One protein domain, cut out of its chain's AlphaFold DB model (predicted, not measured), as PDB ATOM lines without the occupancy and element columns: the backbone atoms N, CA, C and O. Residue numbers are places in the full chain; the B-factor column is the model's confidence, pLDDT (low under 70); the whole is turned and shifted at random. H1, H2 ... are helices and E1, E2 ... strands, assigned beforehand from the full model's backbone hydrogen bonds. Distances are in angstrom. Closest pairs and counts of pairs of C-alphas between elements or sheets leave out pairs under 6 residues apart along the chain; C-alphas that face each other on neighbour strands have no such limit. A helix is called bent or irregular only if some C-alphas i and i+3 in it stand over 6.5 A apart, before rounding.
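Overview. This is residues 5 to 103 of the 244 residues of the protein "Thump_like domain-containing protein" of bacterium ADurb.Bin363 (UniProt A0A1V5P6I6). This is a single twisted, curled wall of five strands, with a short helix, H1, at its E1 edge and, near that same edge, a long opening stretch, residues 5 to 26, that has no named element. The strands run side by side in the order E1 E3 E2 E4 E5, and two long links, residues 45 to 57 and 76 to 88, fold back from the end of one strand to the beginning of the next. The printed part has 99 residues, with one named helix and five named strands in the order H1 E1 E2 E3 E4 E5; the sheet is mixed, and the class is mixed, helices and strands, with 40 residues, under half, in named elements. The whole is compact, with a radius of gyration of the C-alphas of 13.4 A and spans of 36 by 32 by 22 A.

Arrangement. Start at residues 5 to 6, which pair in parallel with residues 41 to 42 of E1, residues 40 to 44. Go on to H1, residues 27 to 35, which is on the sheet but only grazes it with residues 27 to 34; its closest C-alphas to E1 are those of Arg 34 and Met 40, 7.3 A apart. In H1, 1 of 5 O i to N i+4 pairs is within hydrogen-bond range, against 6 of 6 O i to N i+3 pairs. E1 is an edge strand, antiparallel to E3, residues 68 to 75, with N 42 and O 73 at 2.9 A. E3 and E2, residues 58 to 64, form an antiparallel hairpin, with N 60 and O 72 at 2.9 A. E2 is parallel to E4, residues 89 to 95, at 17 degrees, with N 61 and O 91 at 2.9 A. E4 forms a hairpin with the other edge strand, E5, residues 99 to 102, where N 92 and O 101 are 2.8 A apart. E1 and E5 are apart.

Along the chain. Find C-alpha 27 at (37.793, 21.817, -39.796), where H1 begins; it runs 14.3 A to C-alpha 35. H1 is neither bent nor irregular, but only just: C-alphas 32 and 35 are 6.0 A apart. From C-alpha 40 at (36.618, 34.442, -41.123) E1 runs 12.7 A. E2 is 19.5 A long, E3 21.0 A, E4 20.4 A and E5 10.2 A, ending at C-alpha 102, (18.800, 37.641, -38.758).

Size, cuts and confidence. The two C-alphas farthest apart are those of Gly 13 and Glu 85, 38.4 A. The printed part has no cut. The links E1 to E2 and E3 to E4 are long, 13 residues each; the others are tight. The mean pLDDT of the printed part is 90.7; look for values under 70 at residue 13 and residues 83 to 86 of this model.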
ATOM      1  N   PHE A   5      38.056  33.991 -46.408       96.88
ATOM      2  CA  PHE A   5      36.946  33.103 -46.757       96.88
ATOM      3  C   PHE A   5      37.484  31.761 -47.256       96.88
ATOM      4  O   PHE A   5      38.374  31.726 -48.105       96.88
ATOM      5  N   LEU A   6      36.943  30.666 -46.729       96.38
ATOM      6  CA  LEU A   6      37.402  29.303 -46.976       96.38
ATOM      7  C   LEU A   6      36.241  28.469 -47.538       96.38
ATOM      8  O   LEU A   6      35.183  28.382 -46.916       96.38
ATOM      9  N   ASP A   7      36.446  27.831 -48.694       95.62
ATOM     10  CA  ASP A   7      35.518  26.852 -49.290       95.62
ATOM     11  C   ASP A   7      36.196  25.473 -49.356       95.62
ATOM     12  O   ASP A   7      36.722  25.088 -50.405       95.62
ATOM     13  N   PRO A   8      36.291  24.757 -48.219       93.19
ATOM     14  CA  PRO A   8      36.968  23.470 -48.167       93.19
ATOM     15  C   PRO A   8      36.226  22.409 -48.985       93.19
ATOM     16  O   PRO A   8      34.994  22.396 -49.096       93.19
ATOM     17  N   SER A   9      36.980  21.454 -49.530       88.50
ATOM     18  CA  SER A   9      36.383  20.352 -50.277       88.50
ATOM     19  C   SER A   9      35.506  19.501 -49.361       88.50
ATOM     20  O   SER A   9      35.871  19.114 -48.254       88.50
ATOM     21  N   ARG A  10      34.325  19.156 -49.875       83.62
ATOM     22  CA  ARG A  10      33.354  18.259 -49.228       83.62
ATOM     23  C   ARG A  10      33.411  16.836 -49.777       83.62
ATOM     24  O   ARG A  10      32.450  16.066 -49.626       83.62
ATOM     25  N   ARG A  11      34.491  16.506 -50.489       76.94
ATOM     26  CA  ARG A  11      34.737  15.178 -51.049       76.94
ATOM     27  C   ARG A  11      36.124  14.704 -50.657       76.94
ATOM     28  O   ARG A  11      37.097  15.326 -51.050       76.94
ATOM     29  N   SER A  12      36.177  13.548 -50.007       70.44
ATOM     30  CA  SER A  12      37.408  12.792 -49.791       70.44
ATOM     31  C   SER A  12      37.239  11.414 -50.429       70.44
ATOM     32  O   SER A  12      36.198  10.763 -50.267       70.44
ATOM     33  N   GLY A  13      38.195  11.006 -51.267       67.31
ATOM     34  CA  GLY A  13      38.148   9.722 -51.982       67.31
ATOM     35  C   GLY A  13      36.876   9.501 -52.819       67.31
ATOM     36  O   GLY A  13      36.393   8.378 -52.940       67.31
ATOM     37  N   GLY A  14      36.268  10.573 -53.338       72.31
ATOM     38  CA  GLY A  14      35.041  10.507 -54.139       72.31
ATOM     39  C   GLY A  14      33.737  10.336 -53.347       72.31
ATOM     40  O   GLY A  14      32.669  10.385 -53.962       72.31
ATOM     41  N   LYS A  15      33.779  10.205 -52.014       74.88
ATOM     42  CA  LYS A  15      32.590  10.119 -51.147       74.88
ATOM     43  C   LYS A  15      32.173  11.496 -50.634       74.88
ATOM     44  O   LYS A  15      32.995  12.396 -50.501       74.88
ATOM     45  N   ARG A  16      30.877  11.660 -50.359       77.25
ATOM     46  CA  ARG A  16      30.330  12.885 -49.765       77.25
ATOM     47  C   ARG A  16      30.590  12.883 -48.260       77.25
ATOM     48  O   ARG A  16      30.296  11.889 -47.603       77.25
ATOM     49  N   ILE A  17      31.111  13.992 -47.750       80.44
ATOM     50  CA  ILE A  17      31.323  14.220 -46.319       80.44
ATOM     51  C   ILE A  17      30.070  14.837 -45.685       80.44
ATOM     52  O   ILE A  17      29.370  15.640 -46.315       80.44
ATOM     53  N   PHE A  18      29.794  14.420 -44.447       80.81
ATOM     54  CA  PHE A  18      28.613  14.801 -43.666       80.81
ATOM     55  C   PHE A  18      28.941  15.278 -42.239       80.81
ATOM     56  O   PHE A  18      28.017  15.449 -41.455       80.81
ATOM     57  N   ASN A  19      30.218  15.498 -41.917       89.56
ATOM     58  CA  ASN A  19      30.685  16.130 -40.678       89.56
ATOM     59  C   ASN A  19      31.766  17.175 -41.017       89.56
ATOM     60  O   ASN A  19      32.330  17.131 -42.113       89.56
ATOM     61  N   LEU A  20      32.022  18.137 -40.132       92.06
ATOM     62  CA  LEU A  20      33.002  19.206 -40.355       92.06
ATOM     63  C   LEU A  20      34.432  18.679 -40.382       92.06
ATOM     64  O   LEU A  20      35.219  19.099 -41.223       92.06
ATOM     65  N   GLU A  21      34.780  17.742 -39.504       93.12
ATOM     66  CA  GLU A  21      36.163  17.259 -39.422       93.12
ATOM     67  C   GLU A  21      36.598  16.500 -40.682       93.12
ATOM     68  O   GLU A  21      37.773  16.463 -41.021       93.12
ATOM     69  N   GLY A  22      35.647  15.941 -41.427       90.44
ATOM     70  CA  GLY A  22      35.907  15.287 -42.699       90.44
ATOM     71  C   GLY A  22      36.136  16.242 -43.867       90.44
ATOM     72  O   GLY A  22      36.376  15.747 -44.964       90.44
ATOM     73  N   LEU A  23      36.001  17.562 -43.690       91.94
ATOM     74  CA  LEU A  23      36.334  18.545 -44.726       91.94
ATOM     75  C   LEU A  23      37.817  18.443 -45.112       91.94
ATOM     76  O   LEU A  23      38.628  17.875 -44.384       91.94
ATOM     77  N   GLU A  24      38.178  18.978 -46.275       90.62
ATOM     78  CA  GLU A  24      39.572  19.022 -46.718       90.62
ATOM     79  C   GLU A  24      39.957  20.464 -47.094       90.62
ATOM     80  O   GLU A  24      39.442  20.982 -48.098       90.62
ATOM     81  N   PRO A  25      40.816  21.136 -46.296       92.38
ATOM     82  CA  PRO A  25      41.429  20.662 -45.040       92.38
ATOM     83  C   PRO A  25      40.408  20.389 -43.911       92.38
ATOM     84  O   PRO A  25      39.312  20.964 -43.954       92.38
ATOM     85  N   PRO A  26      40.747  19.554 -42.903       93.06
ATOM     86  CA  PRO A  26      39.890  19.297 -41.745       93.06
ATOM     87  C   PRO A  26      39.511  20.578 -41.011       93.06
ATOM     88  O   PRO A  26      40.303  21.515 -40.907       93.06
ATOM     89  N   PHE A  27      38.297  20.619 -40.464       94.81
ATOM     90  CA  PHE A  27      37.793  21.817 -39.796       94.81
ATOM     91  C   PHE A  27      38.683  22.282 -38.638       94.81
ATOM     92  O   PHE A  27      38.929  23.480 -38.507       94.81
ATOM     93  N   SER A  28      39.210  21.351 -37.838       94.62
ATOM     94  CA  SER A  28      40.167  21.656 -36.769       94.62
ATOM     95  C   SER A  28      41.398  22.432 -37.264       94.62
ATOM     96  O   SER A  28      41.824  23.385 -36.611       94.62
ATOM     97  N   GLU A  29      41.915  22.095 -38.447       95.38
ATOM     98  CA  GLU A  29      43.042  22.780 -39.082       95.38
ATOM     99  C   GLU A  29      42.649  24.180 -39.560       95.38
ATOM    100  O   GLU A  29      43.351  25.150 -39.270       95.38
ATOM    101  N   LEU A  30      41.488  24.319 -40.212       95.00
ATOM    102  CA  LEU A  30      40.969  25.624 -40.648       95.00
ATOM    103  C   LEU A  30      40.835  26.600 -39.472       95.00
ATOM    104  O   LEU A  30      41.132  27.787 -39.603       95.00
ATOM    105  N   MET A  31      40.424  26.101 -38.305       94.50
ATOM    106  CA  MET A  31      40.220  26.922 -37.113       94.50
ATOM    107  C   MET A  31      41.518  27.498 -36.532       94.50
ATOM    108  O   MET A  31      41.456  28.548 -35.893       94.50
ATOM    109  N   THR A  32      42.683  26.897 -36.805       94.50
ATOM    110  CA  THR A  32      43.987  27.445 -36.375       94.50
ATOM    111  C   THR A  32      44.288  28.807 -37.012       94.50
ATOM    112  O   THR A  32      44.948  29.655 -36.410       94.50
ATOM    113  N   LEU A  33      43.722  29.089 -38.193       93.38
ATOM    114  CA  LEU A  33      43.886  30.374 -38.881       93.38
ATOM    115  C   LEU A  33      43.288  31.547 -38.090       93.38
ATOM    116  O   LEU A  33      43.729  32.687 -38.260       93.38
ATOM    117  N   ARG A  34      42.335  31.285 -37.182       90.75
ATOM    118  CA  ARG A  34      41.696  32.322 -36.355       90.75
ATOM    119  C   ARG A  34      42.643  33.011 -35.384       90.75
ATOM    120  O   ARG A  34      42.353  34.138 -34.995       90.75
ATOM    121  N   GLU A  35      43.757  32.376 -35.017       90.50
ATOM    122  CA  GLU A  35      44.782  32.988 -34.159       90.50
ATOM    123  C   GLU A  35      45.416  34.222 -34.816       90.50
ATOM    124  O   GLU A  35      45.816  35.161 -34.131       90.50
ATOM    125  N   HIS A  36      45.460  34.240 -36.151       92.88
ATOM    126  CA  HIS A  36      46.086  35.300 -36.939       92.88
ATOM    127  C   HIS A  36      45.062  36.137 -37.719       92.88
ATOM    128  O   HIS A  36      45.331  37.294 -38.031       92.88
ATOM    129  N   THR A  37      43.901  35.560 -38.053       94.25
ATOM    130  CA  THR A  37      42.809  36.218 -38.789       94.25
ATOM    131  C   THR A  37      41.459  35.905 -38.120       94.25
ATOM    132  O   THR A  37      40.784  34.952 -38.512       94.25
ATOM    133  N   PRO A  38      41.044  36.673 -37.091       92.12
ATOM    134  CA  PRO A  38      39.820  36.390 -36.329       92.12
ATOM    135  C   PRO A  38      38.526  36.470 -37.150       92.12
ATOM    136  O   PRO A  38      37.569  35.746 -36.859       92.12
ATOM    137  N   SER A  39      38.507  37.348 -38.157       95.81
ATOM    138  CA  SER A  39      37.390  37.567 -39.077       95.81
ATOM    139  C   SER A  39      37.450  36.566 -40.228       95.81
ATOM    140  O   SER A  39      38.308  36.648 -41.107       95.81
ATOM    141  N   MET A  40      36.552  35.583 -40.212       96.44
ATOM    142  CA  MET A  40      36.618  34.442 -41.123       96.44
ATOM    143  C   MET A  40      35.233  33.954 -41.541       96.44
ATOM    144  O   MET A  40      34.325  33.894 -40.716       96.44
ATOM    145  N   GLY A  41      35.088  33.587 -42.813       97.31
ATOM    146  CA  GLY A  41      33.947  32.847 -43.343       97.31
ATOM    147  C   GLY A  41      34.368  31.440 -43.753       97.31
ATOM    148  O   GLY A  41      35.347  31.285 -44.480       97.31
ATOM    149  N   ILE A  42      33.652  30.411 -43.310       97.44
ATOM    150  CA  ILE A  42      33.875  29.028 -43.750       97.44
ATOM    151  C   ILE A  42      32.591  28.500 -44.362       97.44
ATOM    152  O   ILE A  42      31.587  28.322 -43.671       97.44
ATOM    153  N   LYS A  43      32.629  28.194 -45.655       96.88
ATOM    154  CA  LYS A  43      31.527  27.514 -46.319       96.88
ATOM    155  C   LYS A  43      31.422  26.074 -45.836       96.88
ATOM    156  O   LYS A  43      32.390  25.318 -45.792       96.88
ATOM    157  N   ILE A  44      30.201  25.686 -45.504       95.06
ATOM    158  CA  ILE A  44      29.848  24.368 -45.002       95.06
ATOM    159  C   ILE A  44      28.656  23.802 -45.770       95.06
ATOM    160  O   ILE A  44      28.052  24.401 -46.666       95.06
ATOM    161  N   PHE A  45      28.317  22.564 -45.442       92.62
ATOM    162  CA  PHE A  45      27.165  21.913 -46.021       92.62
ATOM    163  C   PHE A  45      25.866  22.336 -45.353       92.62
ATOM    164  O   PHE A  45      25.807  22.384 -44.127       92.62
ATOM    165  N   PRO A  46      24.776  22.514 -46.125       92.44
ATOM    166  CA  PRO A  46      23.502  22.902 -45.540       92.44
ATOM    167  C   PRO A  46      22.995  21.843 -44.563       92.44
ATOM    168  O   PRO A  46      22.280  22.183 -43.646       92.44
ATOM    169  N   GLY A  47      23.373  20.568 -44.698       92.19
ATOM    170  CA  GLY A  47      22.961  19.481 -43.801       92.19
ATOM    171  C   GLY A  47      23.808  19.291 -42.537       92.19
ATOM    172  O   GLY A  47      23.833  18.172 -42.041       92.19
ATOM    173  N   ILE A  48      24.543  20.310 -42.075       92.62
ATOM    174  CA  ILE A  48      25.421  20.234 -40.889       92.62
ATOM    175  C   ILE A  48      24.684  19.727 -39.634       92.62
ATOM    176  O   ILE A  48      23.528  20.080 -39.433       92.62
ATOM    177  N   ASN A  49      25.291  18.905 -38.778       92.31
ATOM    178  CA  ASN A  49      24.706  18.655 -37.458       92.31
ATOM    179  C   ASN A  49      24.869  19.920 -36.595       92.31
ATOM    180  O   ASN A  49      25.958  20.474 -36.526       92.31
ATOM    181  N   TYR A  50      23.805  20.391 -35.939       92.00
ATOM    182  CA  TYR A  50      23.878  21.592 -35.093       92.00
ATOM    183  C   TYR A  50      24.847  21.434 -33.919       92.00
ATOM    184  O   TYR A  50      25.454  22.414 -33.507       92.00
ATOM    185  N   GLU A  51      25.051  20.207 -33.438       91.69
ATOM    186  CA  GLU A  51      26.022  19.899 -32.380       91.69
ATOM    187  C   GLU A  51      27.480  20.111 -32.819       91.69
ATOM    188  O   GLU A  51      28.363  20.243 -31.978       91.69
ATOM    189  N   GLU A  52      27.743  20.147 -34.127       92.81
ATOM    190  CA  GLU A  52      29.073  20.419 -34.682       92.81
ATOM    191  C   GLU A  52      29.326  21.920 -34.888       92.81
ATOM    192  O   GLU A  52      30.456  22.315 -35.176       92.81
ATOM    193  N   ILE A  53      28.301  22.771 -34.770       93.00
ATOM    194  CA  ILE A  53      28.452  24.211 -34.988       93.00
ATOM    195  C   ILE A  53      29.237  24.808 -33.810       93.00
ATOM    196  O   ILE A  53      28.815  24.679 -32.657       93.00
ATOM    197  N   PRO A  54      30.387  25.456 -34.067       91.62
ATOM    198  CA  PRO A  54      31.244  25.958 -33.005       91.62
ATOM    199  C   PRO A  54      30.619  27.152 -32.290       91.62
ATOM    200  O   PRO A  54      29.911  27.965 -32.880       91.62
ATOM    201  N   ALA A  55      30.980  27.305 -31.021       89.62
ATOM    202  CA  ALA A  55      30.632  28.487 -30.252       89.62
ATOM    203  C   ALA A  55      31.229  29.769 -30.856       89.62
ATOM    204  O   ALA A  55      32.324  29.781 -31.431       89.62
ATOM    205  N   GLY A  56      30.530  30.879 -30.653       89.31
ATOM    206  CA  GLY A  56      30.951  32.212 -31.047       89.31
ATOM    207  C   GLY A  56      30.907  32.467 -32.551       89.31
ATOM    208  O   GLY A  56      31.547  33.423 -32.991       89.31
ATOM    209  N   CYS A  57      30.198  31.665 -33.342       94.00
ATOM    210  CA  CYS A  57      29.956  31.955 -34.755       94.00
ATOM    211  C   CYS A  57      28.527  32.457 -35.003       94.00
ATOM    212  O   CYS A  57      27.659  32.377 -34.133       94.00
ATOM    213  N   GLU A  58      28.306  32.979 -36.202       95.44
ATOM    214  CA  GLU A  58      26.989  33.025 -36.833       95.44
ATOM    215  C   GLU A  58      26.953  31.929 -37.902       95.44
ATOM    216  O   GLU A  58      27.912  31.779 -38.661       95.44
ATOM    217  N   VAL A  59      25.864  31.166 -37.976       96.31
ATOM    218  CA  VAL A  59      25.604  30.246 -39.084       96.31
ATOM    219  C   VAL A  59      24.536  30.823 -40.008       96.31
ATOM    220  O   VAL A  59      23.370  30.958 -39.642       96.31
ATOM    221  N   GLU A  60      24.927  31.109 -41.241       97.62
ATOM    222  CA  GLU A  60      24.021  31.552 -42.294       97.62
ATOM    223  C   GLU A  60      23.599  30.363 -43.158       97.62
ATOM    224  O   GLU A  60      24.447  29.607 -43.637       97.62
ATOM    225  N   PHE A  61      22.299  30.203 -43.409       98.19
ATOM    226  CA  PHE A  61      21.782  29.264 -44.407       98.19
ATOM    227  C   PHE A  61      21.311  30.003 -45.651       98.19
ATOM    228  O   PHE A  61      20.438  30.862 -45.586       98.19
ATOM    229  N   ILE A  62      21.846  29.613 -46.808       98.25
ATOM    230  CA  ILE A  62      21.589  30.298 -48.073       98.25
ATOM    231  C   ILE A  62      20.738  29.401 -48.966       98.25
ATOM    232  O   ILE A  62      21.132  28.273 -49.306       98.25
ATOM    233  N   SER A  63      19.565  29.886 -49.366       98.19
ATOM    234  CA  SER A  63      18.754  29.264 -50.407       98.19
ATOM    235  C   SER A  63      18.846  30.011 -51.728       98.19
ATOM    236  O   SER A  63      19.048  31.217 -51.794       98.19
ATOM    237  N   HIS A  64      18.722  29.249 -52.812       97.19
ATOM    238  CA  HIS A  64      18.640  29.786 -54.160       97.19
ATOM    239  C   HIS A  64      17.549  29.048 -54.931       97.19
ATOM    240  O   HIS A  64      17.632  27.822 -55.097       97.19
ATOM    241  N   ASN A  65      16.541  29.783 -55.409       94.06
ATOM    242  CA  ASN A  65      15.355  29.246 -56.084       94.06
ATOM    243  C   ASN A  65      14.640  28.151 -55.262       94.06
ATOM    244  O   ASN A  65      14.320  27.077 -55.782       94.06
ATOM    245  N   GLY A  66      14.416  28.398 -53.967       93.19
ATOM    246  CA  GLY A  66      13.686  27.478 -53.085       93.19
ATOM    247  C   GLY A  66      14.442  26.194 -52.736       93.19
ATOM    248  O   GLY A  66      13.828  25.169 -52.437       93.19
ATOM    249  N   LEU A  67      15.775  26.212 -52.811       95.75
ATOM    250  CA  LEU A  67      16.650  25.115 -52.404       95.75
ATOM    251  C   LEU A  67      17.737  25.661 -51.484       95.75
ATOM    252  O   LEU A  67      18.518  26.494 -51.926       95.75
ATOM    253  N   CYS A  68      17.849  25.151 -50.255       97.19
ATOM    254  CA  CYS A  68      18.975  25.464 -49.370       97.19
ATOM    255  C   CYS A  68      20.253  24.851 -49.961       97.19
ATOM    256  O   CYS A  68      20.415  23.625 -49.995       97.19
ATOM    257  N   LYS A  69      21.113  25.704 -50.520       95.56
ATOM    258  CA  LYS A  69      22.313  25.299 -51.257       95.56
ATOM    259  C   LYS A  69      23.512  25.179 -50.334       95.56
ATOM    260  O   LYS A  69      24.269  24.211 -50.450       95.56
ATOM    261  N   GLU A  70      23.666  26.141 -49.435       94.38
ATOM    262  CA  GLU A  70      24.903  26.356 -48.689       94.38
ATOM    263  C   GLU A  70      24.596  26.716 -47.237       94.38
ATOM    264  O   GLU A  70      23.511  27.206 -46.917       94.38
ATOM    265  N   GLY A  71      25.552  26.419 -46.362       96.75
ATOM    266  CA  GLY A  71      25.660  27.073 -45.067       96.75
ATOM    267  C   GLY A  71      27.011  27.773 -44.989       96.75
ATOM    268  O   GLY A  71      27.957  27.320 -45.636       96.75
ATOM    269  N   VAL A  72      27.126  28.835 -44.205       97.69
ATOM    270  CA  VAL A  72      28.401  29.517 -43.956       97.69
ATOM    271  C   VAL A  72      28.533  29.796 -42.466       97.69
ATOM    272  O   VAL A  72      27.579  30.224 -41.830       97.69
ATOM    273  N   LEU A  73      29.710  29.518 -41.909       96.94
ATOM    274  CA  LEU A  73      30.079  29.922 -40.557       96.94
ATOM    275  C   LEU A  73      30.843  31.240 -40.628       96.94
ATOM    276  O   LEU A  73      31.920  31.289 -41.223       96.94
ATOM    277  N   TRP A  74      30.306  32.278 -40.004       96.94
ATOM    278  CA  TRP A  74      30.920  33.595 -39.905       96.94
ATOM    279  C   TRP A  74      31.509  33.813 -38.508       96.94
ATOM    280  O   TRP A  74      30.883  33.511 -37.488       96.94
ATOM    281  N   PHE A  75      32.725  34.349 -38.450       94.88
ATOM    282  CA  PHE A  75      33.477  34.620 -37.224       94.88
ATOM    283  C   PHE A  75      33.994  36.059 -37.190       94.88
ATOM    284  O   PHE A  75      34.157  36.701 -38.229       94.88
ATOM    285  N   GLY A  76      34.305  36.540 -35.982       92.94
ATOM    286  CA  GLY A  76      34.867  37.876 -35.776       92.94
ATOM    287  C   GLY A  76      33.881  38.962 -36.192       92.94
ATOM    288  O   GLY A  76      32.695  38.869 -35.856       92.94
ATOM    289  N   ASP A  77      34.381  39.944 -36.939       92.81
ATOM    290  CA  ASP A  77      33.620  41.111 -37.403       92.81
ATOM    291  C   ASP A  77      32.772  40.814 -38.652       92.81
ATOM    292  O   ASP A  77      32.027  41.675 -39.110       92.81
ATOM    293  N   LEU A  78      32.864  39.599 -39.213       94.31
ATOM    294  CA  LEU A  78      32.001  39.165 -40.321       94.31
ATOM    295  C   LEU A  78      30.625  38.676 -39.859       94.31
ATOM    296  O   LEU A  78      29.746  38.470 -40.691       94.31
ATOM    297  N   ARG A  79      30.439  38.465 -38.553       92.19
ATOM    298  CA  ARG A  79      29.117  38.184 -37.988       92.19
ATOM    299  C   ARG A  79      28.284  39.457 -38.040       92.19
ATOM    300  O   ARG A  79      28.751  40.515 -37.627       92.19
ATOM    301  N   LYS A  80      27.042  39.336 -38.480       86.50
ATOM    302  CA  LYS A  80      26.022  40.381 -38.398       86.50
ATOM    303  C   LYS A  80      25.242  40.285 -37.095       86.50
ATOM    304  O   LYS A  80      24.903  41.305 -36.507       86.50
ATOM    305  N   THR A  81      25.034  39.064 -36.602       77.56
ATOM    306  CA  THR A  81      24.293  38.810 -35.362       77.56
ATOM    307  C   THR A  81      25.232  38.326 -34.259       77.56
ATOM    308  O   THR A  81      25.997  37.375 -34.448       77.56
ATOM    309  N   LEU A  82      25.166  38.941 -33.075       74.44
ATOM    310  CA  LEU A  82      25.916  38.463 -31.910       74.44
ATOM    311  C   LEU A  82      25.353  37.114 -31.421       74.44
ATOM    312  O   LEU A  82      24.142  36.913 -31.485       74.44
ATOM    313  N   PRO A  83      26.197  36.187 -30.925       66.94
ATOM    314  CA  PRO A  83      25.725  34.912 -30.391       66.94
ATOM    315  C   PRO A  83      24.688  35.121 -29.281       66.94
ATOM    316  O   PRO A  83      24.903  35.933 -28.379       66.94
ATOM    317  N   THR A  84      23.583  34.378 -29.347       64.88
ATOM    318  CA  THR A  84      22.573  34.321 -28.282       64.88
ATOM    319  C   THR A  84      23.066  33.435 -27.128       64.88
ATOM    320  O   THR A  84      24.195  32.936 -27.144       64.88
ATOM    321  N   GLU A  85      22.215  33.175 -26.128       56.56
ATOM    322  CA  GLU A  85      22.490  32.188 -25.069       56.56
ATOM    323  C   GLU A  85      22.861  30.791 -25.626       56.56
ATOM    324  O   GLU A  85      23.536  30.006 -24.959       56.56
ATOM    325  N   PHE A  86      22.488  30.497 -26.880       55.62
ATOM    326  CA  PHE A  86      22.709  29.231 -27.579       55.62
ATOM    327  C   PHE A  86      24.036  29.144 -28.340       55.62
ATOM    328  O   PHE A  86      24.066  28.593 -29.429       55.62
ATOM    329  N   SER A  87      25.158  29.611 -27.787       83.38
ATOM    330  CA  SER A  87      26.519  29.381 -28.323       83.38
ATOM    331  C   SER A  87      26.835  30.001 -29.706       83.38
ATOM    332  O   SER A  87      27.959  30.443 -29.910       83.38
ATOM    333  N   PHE A  88      25.887  30.113 -30.637       90.62
ATOM    334  CA  PHE A  88      25.984  30.709 -31.972       90.62
ATOM    335  C   PHE A  88      24.656  31.389 -32.351       90.62
ATOM    336  O   PHE A  88      23.609  31.078 -31.786       90.62
ATOM    337  N   SER A  89      24.696  32.307 -33.315       93.00
ATOM    338  CA  SER A  89      23.509  32.947 -33.905       93.00
ATOM    339  C   SER A  89      23.179  32.351 -35.273       93.00
ATOM    340  O   SER A  89      24.021  31.698 -35.897       93.00
ATOM    341  N   ARG A  90      21.947  32.542 -35.750       94.50
ATOM    342  CA  ARG A  90      21.499  32.038 -37.057       94.50
ATOM    343  C   ARG A  90      21.086  33.173 -37.986       94.50
ATOM    344  O   ARG A  90      20.515  34.166 -37.556       94.50
ATOM    345  N   SER A  91      21.298  32.988 -39.279       96.44
ATOM    346  CA  SER A  91      20.740  33.871 -40.299       96.44
ATOM    347  C   SER A  91      20.341  33.092 -41.547       96.44
ATOM    348  O   SER A  91      20.681  31.916 -41.732       96.44
ATOM    349  N   VAL A  92      19.534  33.727 -42.389       97.88
ATOM    350  CA  VAL A  92      19.030  33.164 -43.637       97.88
ATOM    351  C   VAL A  92      19.221  34.172 -44.751       97.88
ATOM    352  O   VAL A  92      18.845  35.330 -44.597       97.88
ATOM    353  N   THR A  93      19.706  33.701 -45.896       98.06
ATOM    354  CA  THR A  93      19.691  34.468 -47.144       98.06
ATOM    355  C   THR A  93      18.904  33.723 -48.216       98.06
ATOM    356  O   THR A  93      19.131  32.533 -48.442       98.06
ATOM    357  N   ILE A  94      17.975  34.414 -48.881       97.81
ATOM    358  CA  ILE A  94      17.130  33.867 -49.951       97.81
ATOM    359  C   ILE A  94      17.438  34.589 -51.261       97.81
ATOM    360  O   ILE A  94      17.291  35.806 -51.366       97.81
ATOM    361  N   LEU A  95      17.856  33.814 -52.261       96.69
ATOM    362  CA  LEU A  95      18.210  34.286 -53.596       96.69
ATOM    363  C   LEU A  95      17.271  33.698 -54.670       96.69
ATOM    364  O   LEU A  95      16.897  32.521 -54.582       96.69
ATOM    365  N   PRO A  96      16.987  34.442 -55.757       95.81
ATOM    366  CA  PRO A  96      17.532  35.757 -56.129       95.81
ATOM    367  C   PRO A  96      16.828  36.962 -55.481       95.81
ATOM    368  O   PRO A  96      17.099  38.089 -55.874       95.81
ATOM    369  N   GLU A  97      15.920  36.746 -54.531       93.25
ATOM    370  CA  GLU A  97      15.132  37.811 -53.903       93.25
ATOM    371  C   GLU A  97      15.958  38.802 -53.059       93.25
ATOM    372  O   GLU A  97      15.428  39.844 -52.685       93.25
ATOM    373  N   ASP A  98      17.235  38.497 -52.800       95.75
ATOM    374  CA  ASP A  98      18.200  39.314 -52.046       95.75
ATOM    375  C   ASP A  98      17.706  39.677 -50.637       95.75
ATOM    376  O   ASP A  98      17.835  40.798 -50.147       95.75
ATOM    377  N   ILE A  99      17.086  38.695 -49.981       97.06
ATOM    378  CA  ILE A  99      16.544  38.844 -48.632       97.06
ATOM    379  C   ILE A  99      17.516  38.235 -47.641       97.06
ATOM    380  O   ILE A  99      17.833  37.053 -47.751       97.06
ATOM    381  N   HIS A 100      17.904  39.022 -46.640       96.94
ATOM    382  CA  HIS A 100      18.674  38.573 -45.488       96.94
ATOM    383  C   HIS A 100      17.843  38.715 -44.211       96.94
ATOM    384  O   HIS A 100      17.223  39.754 -43.986       96.94
ATOM    385  N   ILE A 101      17.818  37.668 -43.391       96.12
ATOM    386  CA  ILE A 101      17.048  37.599 -42.148       96.12
ATOM    387  C   ILE A 101      17.984  37.147 -41.035       96.12
ATOM    388  O   ILE A 101      18.571  36.068 -41.111       96.12
ATOM    389  N   GLU A 102      18.075  37.954 -39.989       94.56
ATOM    390  CA  GLU A 102      18.800  37.641 -38.758       94.56
ATOM    391  C   GLU A 102      17.871  36.944 -37.761       94.56
ATOM    392  O   GLU A 102      16.663  37.198 -37.750       94.56
ATOM    393  N   GLU A 103      18.421  36.059 -36.925       91.38
ATOM    394  CA  GLU A 103      17.676  35.337 -35.893       91.38
ATOM    395  C   GLU A 103      16.799  36.274 -35.053       91.38
ATOM    396  O   GLU A 103      17.258  37.282 -34.524       91.38
TER     397      GLU A 103